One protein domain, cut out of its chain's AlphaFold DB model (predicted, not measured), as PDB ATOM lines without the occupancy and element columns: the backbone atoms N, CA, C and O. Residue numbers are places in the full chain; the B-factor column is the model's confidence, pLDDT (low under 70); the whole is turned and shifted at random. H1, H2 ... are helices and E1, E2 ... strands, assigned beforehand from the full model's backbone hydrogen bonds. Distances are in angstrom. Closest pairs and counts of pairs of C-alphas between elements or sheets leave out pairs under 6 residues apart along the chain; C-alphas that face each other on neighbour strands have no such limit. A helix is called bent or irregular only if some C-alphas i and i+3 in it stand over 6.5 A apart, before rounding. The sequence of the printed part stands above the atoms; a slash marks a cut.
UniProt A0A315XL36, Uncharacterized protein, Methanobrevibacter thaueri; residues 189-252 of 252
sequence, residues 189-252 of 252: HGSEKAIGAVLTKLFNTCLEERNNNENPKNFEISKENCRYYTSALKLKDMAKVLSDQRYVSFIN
ATOM      1  N   HIS A 189     -53.730  43.388   7.201       91.12
ATOM      2  CA  HIS A 189     -54.896  42.806   7.841       91.12
ATOM      3  C   HIS A 189     -54.725  41.294   7.962       91.12
ATOM      4  O   HIS A 189     -54.049  40.660   7.153       91.12
ATOM      5  N   GLY A 190     -55.347  40.684   8.965       91.25
ATOM      6  CA  GLY A 190     -55.333  39.237   9.103       91.25
ATOM      7  C   GLY A 190     -55.385  38.743  10.537       91.25
ATOM      8  O   GLY A 190     -55.434  39.498  11.503       91.25
ATOM      9  N   SER A 191     -55.370  37.416  10.652       93.81
ATOM     10  CA  SER A 191     -55.312  36.730  11.942       93.81
ATOM     11  C   SER A 191     -53.924  36.812  12.576       93.81
ATOM     12  O   SER A 191     -52.920  37.007  11.888       93.81
ATOM     13  N   GLU A 192     -53.844  36.546  13.877       91.94
ATOM     14  CA  GLU A 192     -52.575  36.555  14.617       91.94
ATOM     15  C   GLU A 192     -51.513  35.633  14.010       91.94
ATOM     16  O   GLU A 192     -50.351  36.013  13.877       91.94
ATOM     17  N   LYS A 193     -51.925  34.447  13.549       91.00
ATOM     18  CA  LYS A 193     -51.032  33.498  12.869       91.00
ATOM     19  C   LYS A 193     -50.500  34.035  11.542       91.00
ATOM     20  O   LYS A 193     -49.412  33.645  11.135       91.00
ATOM     21  N   ALA A 194     -51.281  34.869  10.859       91.12
ATOM     22  CA  ALA A 194     -50.939  35.379   9.541       91.12
ATOM     23  C   ALA A 194     -49.990  36.578   9.621       91.12
ATOM     24  O   ALA A 194     -49.052  36.637   8.834       91.12
ATOM     25  N   ILE A 195     -50.216  37.516  10.550       94.25
ATOM     26  CA  ILE A 195     -49.506  38.810  10.558       94.25
ATOM     27  C   ILE A 195     -48.803  39.162  11.872       94.25
ATOM     28  O   ILE A 195     -48.041  40.122  11.892       94.25
ATOM     29  N   GLY A 196     -48.980  38.398  12.954       93.19
ATOM     30  CA  GLY A 196     -48.412  38.746  14.263       93.19
ATOM     31  C   GLY A 196     -46.889  38.908  14.244       93.19
ATOM     32  O   GLY A 196     -46.366  39.892  14.759       93.19
ATOM     33  N   ALA A 197     -46.175  37.999  13.572       93.19
ATOM     34  CA  ALA A 197     -44.722  38.099  13.419       93.19
ATOM     35  C   ALA A 197     -44.292  39.308  12.567       93.19
ATOM     36  O   ALA A 197     -43.260  39.914  12.848       93.19
ATOM     37  N   VAL A 198     -45.080  39.666  11.548       94.81
ATOM     38  CA  VAL A 198     -44.822  40.835  10.697       94.81
ATOM     39  C   VAL A 198     -45.017  42.126  11.482       94.81
ATOM     40  O   VAL A 198     -44.137  42.977  11.431       94.81
ATOM     41  N   LEU A 199     -46.090  42.249  12.273       95.19
ATOM     42  CA  LEU A 199     -46.311  43.429  13.117       95.19
ATOM     43  C   LEU A 199     -45.172  43.636  14.116       95.19
ATOM     44  O   LEU A 199     -44.679  44.752  14.246       95.19
ATOM     45  N   THR A 200     -44.709  42.570  14.776       94.69
ATOM     46  CA  THR A 200     -43.569  42.661  15.699       94.69
ATOM     47  C   THR A 200     -42.297  43.111  14.984       94.69
ATOM     48  O   THR A 200     -41.598  43.986  15.485       94.69
ATOM     49  N   LYS A 201     -41.988  42.552  13.808       95.38
ATOM     50  CA  LYS A 201     -40.790  42.942  13.048       95.38
ATOM     51  C   LYS A 201     -40.857  44.391  12.568       95.38
ATOM     52  O   LYS A 201     -39.922  45.137  12.818       95.38
ATOM     53  N   LEU A 202     -41.978  44.798  11.966       95.75
ATOM     54  CA  LEU A 202     -42.191  46.182  11.531       95.75
ATOM     55  C   LEU A 202     -42.084  47.162  12.701       95.75
ATOM     56  O   LEU A 202     -41.488  48.224  12.556       95.75
ATOM     57  N   PHE A 203     -42.627  46.795  13.864       96.31
ATOM     58  CA  PHE A 203     -42.538  47.622  15.063       96.31
ATOM     59  C   PHE A 203     -41.084  47.845  15.476       96.31
ATOM     60  O   PHE A 203     -40.696  48.977  15.728       96.31
ATOM     61  N   ASN A 204     -40.268  46.788  15.477       94.94
ATOM     62  CA  ASN A 204     -38.850  46.896  15.817       94.94
ATOM     63  C   ASN A 204     -38.063  47.741  14.797       94.94
ATOM     64  O   ASN A 204     -37.189  48.496  15.207       94.94
ATOM     65  N   THR A 205     -38.408  47.713  13.503       94.81
ATOM     66  CA  THR A 205     -37.812  48.614  12.490       94.81
ATOM     67  C   THR A 205     -38.130  50.097  12.751       94.81
ATOM     68  O   THR A 205     -37.367  50.973  12.338       94.81
ATOM     69  N   CYS A 206     -39.226  50.393  13.464       95.56
ATOM     70  CA  CYS A 206     -39.606  51.755  13.850       95.56
ATOM     71  C   CYS A 206     -38.863  52.286  15.088       95.56
ATOM     72  O   CYS A 206     -38.949  53.482  15.370       95.56
ATOM     73  N   LEU A 207     -38.159  51.427  15.828       94.44
ATOM     74  CA  LEU A 207     -37.377  51.817  17.000       94.44
ATOM     75  C   LEU A 207     -35.994  52.334  16.586       94.44
ATOM     76  O   LEU A 207     -35.462  51.939  15.547       94.44
ATOM     77  N   GLU A 208     -35.395  53.174  17.431       90.44
ATOM     78  CA  GLU A 208     -33.976  53.545  17.296       90.44
ATOM     79  C   GLU A 208     -33.075  52.303  17.427       90.44
ATOM     80  O   GLU A 208     -32.181  52.053  16.617       90.44
ATOM     81  N   GLU A 209     -33.368  51.443  18.407       87.88
ATOM     82  CA  GLU A 209     -32.678  50.168  18.609       87.88
ATOM     83  C   GLU A 209     -33.427  49.001  17.936       87.88
ATOM     84  O   GLU A 209     -34.220  48.295  18.559       87.88
ATOM     85  N   ARG A 210     -33.138  48.746  16.653       82.69
ATOM     86  CA  ARG A 210     -33.844  47.730  15.835       82.69
ATOM     87  C   ARG A 210     -33.689  46.264  16.284       82.69
ATOM     88  O   ARG A 210     -34.441  45.402  15.836       82.69
ATOM     89  N   ASN A 211     -32.720  45.944  17.146       66.31
ATOM     90  CA  ASN A 211     -32.292  44.560  17.413       66.31
ATOM     91  C   ASN A 211     -32.946  43.881  18.632       66.31
ATOM     92  O   ASN A 211     -32.597  42.742  18.948       66.31
ATOM     93  N   ASN A 212     -33.890  44.530  19.315       64.81
ATOM     94  CA  ASN A 212     -34.314  44.074  20.642       64.81
ATOM     95  C   ASN A 212     -35.465  43.046  20.648       64.81
ATOM     96  O   ASN A 212     -35.823  42.551  21.714       64.81
ATOM     97  N   ASN A 213     -36.011  42.646  19.485       76.25
ATOM     98  CA  ASN A 213     -37.176  41.740  19.393       76.25
ATOM     99  C   ASN A 213     -38.289  42.133  20.387       76.25
ATOM    100  O   ASN A 213     -38.937  41.281  21.005       76.25
ATOM    101  N   GLU A 214     -38.487  43.439  20.551       87.12
ATOM    102  CA  GLU A 214     -39.385  43.996  21.547       87.12
ATOM    103  C   GLU A 214     -40.816  43.602  21.239       87.12
ATOM    104  O   GLU A 214     -41.241  43.542  20.080       87.12
ATOM    105  N   ASN A 215     -41.576  43.341  22.299       89.19
ATOM    106  CA  ASN A 215     -42.993  43.071  22.162       89.19
ATOM    107  C   ASN A 215     -43.747  44.406  22.081       89.19
ATOM    108  O   ASN A 215     -43.800  45.110  23.097       89.19
ATOM    109  N   PRO A 216     -44.409  44.725  20.950       89.94
ATOM    110  CA  PRO A 216     -45.071  46.019  20.768       89.94
ATOM    111  C   PRO A 216     -46.058  46.353  21.892       89.94
ATOM    112  O   PRO A 216     -46.216  47.507  22.278       89.94
ATOM    113  N   LYS A 217     -46.704  45.332  22.471       88.06
ATOM    114  CA  LYS A 217     -47.735  45.501  23.506       88.06
ATOM    115  C   LYS A 217     -47.190  46.090  24.806       88.06
ATOM    116  O   LYS A 217     -47.878  46.889  25.438       88.06
ATOM    117  N   ASN A 218     -45.977  45.696  25.183       87.56
ATOM    118  CA  ASN A 218     -45.393  46.014  26.487       87.56
ATOM    119  C   ASN A 218     -44.341  47.125  26.409       87.56
ATOM    120  O   ASN A 218     -43.943  47.645  27.445       87.56
ATOM    121  N   PHE A 219     -43.899  47.480  25.203       89.69
ATOM    122  CA  PHE A 219     -42.885  48.504  25.002       89.69
ATOM    123  C   PHE A 219     -43.448  49.906  25.258       89.69
ATOM    124  O   PHE A 219     -44.524  50.258  24.760       89.69
ATOM    125  N   GLU A 220     -42.741  50.721  26.036       90.44
ATOM    126  CA  GLU A 220     -43.105  52.114  26.293       90.44
ATOM    127  C   GLU A 220     -42.548  53.004  25.175       90.44
ATOM    128  O   GLU A 220     -41.340  53.120  25.000       90.44
ATOM    129  N   ILE A 221     -43.442  53.587  24.375       90.69
ATOM    130  CA  ILE A 221     -43.087  54.374  23.190       90.69
ATOM    131  C   ILE A 221     -42.894  55.831  23.608       90.69
ATOM    132  O   ILE A 221     -43.800  56.426  24.192       90.69
ATOM    133  N   SER A 222     -41.755  56.413  23.246       91.06
ATOM    134  CA  SER A 222     -41.466  57.839  23.384       91.06
ATOM    135  C   SER A 222     -40.881  58.387  22.077       91.06
ATOM    136  O   SER A 222     -40.543  57.627  21.170       91.06
ATOM    137  N   LYS A 223     -40.796  59.714  21.935       88.50
ATOM    138  CA  LYS A 223     -40.225  60.321  20.719       88.50
ATOM    139  C   LYS A 223     -38.710  60.116  20.625       88.50
ATOM    140  O   LYS A 223     -38.153  60.235  19.547       88.50
ATOM    141  N   GLU A 224     -38.053  59.807  21.739       88.88
ATOM    142  CA  GLU A 224     -36.603  59.630  21.837       88.88
ATOM    143  C   GLU A 224     -36.152  58.198  21.531       88.88
ATOM    144  O   GLU A 224     -34.989  57.990  21.204       88.88
ATOM    145  N   ASN A 225     -37.040  57.207  21.672       90.81
ATOM    146  CA  ASN A 225     -36.712  55.795  21.443       90.81
ATOM    147  C   ASN A 225     -37.282  55.233  20.130       90.81
ATOM    148  O   ASN A 225     -37.062  54.061  19.813       90.81
ATOM    149  N   CYS A 226     -38.003  56.060  19.369       92.62
ATOM    150  CA  CYS A 226     -38.635  55.681  18.114       92.62
ATOM    151  C   CYS A 226     -38.207  56.595  16.974       92.62
ATOM    152  O   CYS A 226     -38.576  57.767  16.939       92.62
ATOM    153  N   ARG A 227     -37.569  55.982  15.982       94.25
ATOM    154  CA  ARG A 227     -37.226  56.597  14.704       94.25
ATOM    155  C   ARG A 227     -38.470  56.930  13.877       94.25
ATOM    156  O   ARG A 227     -38.580  57.999  13.286       94.25
ATOM    157  N   TYR A 228     -39.447  56.018  13.872       96.75
ATOM    158  CA  TYR A 228     -40.734  56.163  13.177       96.75
ATOM    159  C   TYR A 228     -41.882  56.129  14.192       96.75
ATOM    160  O   TYR A 228     -42.594  55.133  14.346       96.75
ATOM    161  N   TYR A 229     -42.005  57.217  14.953       95.31
ATOM    162  CA  TYR A 229     -42.878  57.324  16.125       95.31
ATOM    163  C   TYR A 229     -44.358  57.049  15.824       95.31
ATOM    164  O   TYR A 229     -45.002  56.268  16.531       95.31
ATOM    165  N   THR A 230     -44.923  57.662  14.780       94.94
ATOM    166  CA  THR A 230     -46.361  57.535  14.495       94.94
ATOM    167  C   THR A 230     -46.714  56.145  13.968       94.94
ATOM    168  O   THR A 230     -47.758  55.594  14.330       94.94
ATOM    169  N   SER A 231     -45.823  55.532  13.186       96.88
ATOM    170  CA  SER A 231     -45.956  54.141  12.748       96.88
ATOM    171  C   SER A 231     -45.806  53.157  13.906       96.88
ATOM    172  O   SER A 231     -46.591  52.213  13.996       96.88
ATOM    173  N   ALA A 232     -44.867  53.392  14.830       96.44
ATOM    174  CA  ALA A 232     -44.692  52.569  16.027       96.44
ATOM    175  C   ALA A 232     -45.952  52.567  16.908       96.44
ATOM    176  O   ALA A 232     -46.395  51.499  17.338       96.44
ATOM    177  N   LEU A 233     -46.563  53.739  17.131       95.00
ATOM    178  CA  LEU A 233     -47.835  53.861  17.852       95.00
ATOM    179  C   LEU A 233     -48.935  53.028  17.186       95.00
ATOM    180  O   LEU A 233     -49.550  52.183  17.840       95.00
ATOM    181  N   LYS A 234     -49.122  53.194  15.869       95.19
ATOM    182  CA  LYS A 234     -50.155  52.458  15.131       95.19
ATOM    183  C   LYS A 234     -49.920  50.947  15.175       95.19
ATOM    184  O   LYS A 234     -50.852  50.186  15.423       95.19
ATOM    185  N   LEU A 235     -48.679  50.496  14.998       95.94
ATOM    186  CA  LEU A 235     -48.310  49.079  15.082       95.94
ATOM    187  C   LEU A 235     -48.545  48.495  16.481       95.94
ATOM    188  O   LEU A 235     -49.003  47.356  16.595       95.94
ATOM    189  N   LYS A 236     -48.278  49.264  17.544       95.25
ATOM    190  CA  LYS A 236     -48.586  48.863  18.923       95.25
ATOM    191  C   LYS A 236     -50.085  48.689  19.134       95.25
ATOM    192  O   LYS A 236     -50.489  47.688  19.728       95.25
ATOM    193  N   ASP A 237     -50.906  49.612  18.647       93.50
ATOM    194  CA  ASP A 237     -52.359  49.503  18.783       93.50
ATOM    195  C   ASP A 237     -52.916  48.335  17.966       93.50
ATOM    196  O   ASP A 237     -53.656  47.509  18.506       93.50
ATOM    197  N   MET A 238     -52.428  48.141  16.738       94.38
ATOM    198  CA  MET A 238     -52.757  46.956  15.945       94.38
ATOM    199  C   MET A 238     -52.360  45.653  16.660       94.38
ATOM    200  O   MET A 238     -53.110  44.676  16.651       94.38
ATOM    201  N   ALA A 239     -51.199  45.613  17.321       94.38
ATOM    202  CA  ALA A 239     -50.755  44.439  18.072       94.38
ATOM    203  C   ALA A 239     -51.623  44.153  19.312       94.38
ATOM    204  O   ALA A 239     -51.825  42.982  19.653       94.38
ATOM    205  N   LYS A 240     -52.149  45.188  19.986       93.44
ATOM    206  CA  LYS A 240     -53.121  45.026  21.083       93.44
ATOM    207  C   LYS A 240     -54.428  44.437  20.561       93.44
ATOM    208  O   LYS A 240     -54.841  43.384  21.043       93.44
ATOM    209  N   VAL A 241     -55.007  45.035  19.516       92.25
ATOM    210  CA  VAL A 241     -56.243  44.541  18.886       92.25
ATOM    211  C   VAL A 241     -56.082  43.091  18.437       92.25
ATOM    212  O   VAL A 241     -56.928  42.251  18.731       92.25
ATOM    213  N   LEU A 242     -54.960  42.757  17.797       93.19
ATOM    214  CA  LEU A 242     -54.674  41.397  17.348       93.19
ATOM    215  C   LEU A 242     -54.622  40.388  18.502       93.19
ATOM    216  O   LEU A 242     -55.061  39.251  18.346       93.19
ATOM    217  N   SER A 243     -54.088  40.795  19.653       90.81
ATOM    218  CA  SER A 243     -54.029  39.962  20.856       90.81
ATOM    219  C   SER A 243     -55.418  39.718  21.450       90.81
ATOM    220  O   SER A 243     -55.705  38.601  21.886       90.81
ATOM    221  N   ASP A 244     -56.267  40.744  21.449       90.50
ATOM    222  CA  ASP A 244     -57.583  40.709  22.090       90.50
ATOM    223  C   ASP A 244     -58.639  40.049  21.193       90.50
ATOM    224  O   ASP A 244     -59.422  39.215  21.647       90.50
ATOM    225  N   GLN A 245     -58.627  40.368  19.897       91.44
ATOM    226  CA  GLN A 245     -59.638  39.949  18.920       91.44
ATOM    227  C   GLN A 245     -59.178  38.795  18.014       91.44
ATOM    228  O   GLN A 245     -59.979  38.259  17.249       91.44
ATOM    229  N   ARG A 246     -57.898  38.389  18.075       91.31
ATOM    230  CA  ARG A 246     -57.257  37.374  17.197       91.31
ATOM    231  C   ARG A 246     -57.256  37.714  15.703       91.31
ATOM    232  O   ARG A 246     -56.775  36.915  14.893       91.31
ATOM    233  N   TYR A 247     -57.737  38.900  15.350       90.81
ATOM    234  CA  TYR A 247     -57.757  39.481  14.019       90.81
ATOM    235  C   TYR A 247     -57.534  40.987  14.144       90.81
ATOM    236  O   TYR A 247     -58.006  41.597  15.097       90.81
ATOM    237  N   VAL A 248     -56.820  41.577  13.192       91.38
ATOM    238  CA  VAL A 248     -56.662  43.028  13.105       91.38
ATOM    239  C   VAL A 248     -56.633  43.459  11.647       91.38
ATOM    240  O   VAL A 248     -56.177  42.715  10.779       91.38
ATOM    241  N   SER A 249     -57.098  44.668  11.386       88.25
ATOM    242  CA  SER A 249     -56.835  45.433  10.174       88.25
ATOM    243  C   SER A 249     -56.316  46.811  10.575       88.25
ATOM    244  O   SER A 249     -56.483  47.225  11.718       88.25
ATOM    245  N   PHE A 250     -55.706  47.538   9.643       85.44
ATOM    246  CA  PHE A 250     -55.273  48.917   9.890       85.44
ATOM    247  C   PHE A 250     -56.392  49.843  10.393       85.44
ATOM    248  O   PHE A 250     -56.121  50.833  11.059       85.44
ATOM    249  N   ILE A 251     -57.641  49.532  10.059       76.75
ATOM    250  CA  ILE A 251     -58.814  50.342  10.380       76.75
ATOM    251  C   ILE A 251     -59.320  50.081  11.816       76.75
ATOM    252  O   ILE A 251     -60.103  50.872  12.331       76.75
ATOM    253  N   ASN A 252     -58.890  48.988  12.458       66.81
ATOM    254  CA  ASN A 252     -59.296  48.636  13.822       66.81
ATOM    255  C   ASN A 252     -58.599  49.459  14.910       66.81
ATOM    256  O   ASN A 252     -57.450  49.912  14.685       66.81
TER     257      ASN A 252
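Overview. This is residues 189 to 252 of the 252 residues of an uncharacterized protein of Methanobrevibacter thaueri (UniProt A0A315XL36). Helices H1 and H2 lie side by side as a helical hairpin, with a tiny antiparallel sheet, E1 - E2, at one end and a long loop, residues 206 to 228, joining them from the other. The printed part has 64 residues with two named helices and two named strands, in the order E1, H1, H2, E2, and is mostly helix. It is compact, with a radius of gyration of the C-alphas of 10.9 A, and only just elongated, spanning 30 by 20 by 16 A.

Arrangement. E1, residues 189 to 191, and E2, residues 247 to 249, are antiparallel; N 190 and O 248, 2.8 A apart, are within hydrogen-bond range. H1, residues 192 to 205, touches H2, residues 229 to 245, at a shallow tilt of 21 degrees, opposite ways; their closest C-alphas, of Phe 203 and Ala 232, are 5.5 A apart. Every O i to N i+4 pair is within hydrogen-bond range in H2, 8 of 10 in H1. H1 is irregular: C-alphas 194 and 197 are 7.8 A apart.

Along the chain. E1 begins at C-alpha 189 (-54.896, 42.806, 7.841). H1 is 19.2 A long, H2 24.3 A. E2 ends at C-alpha 249 (-56.835, 45.433, 10.174).

Size, cuts and confidence. The printed part has no cut. The H1 to H2 link is long. Residues 211, 212 and 252 have pLDDT under 70.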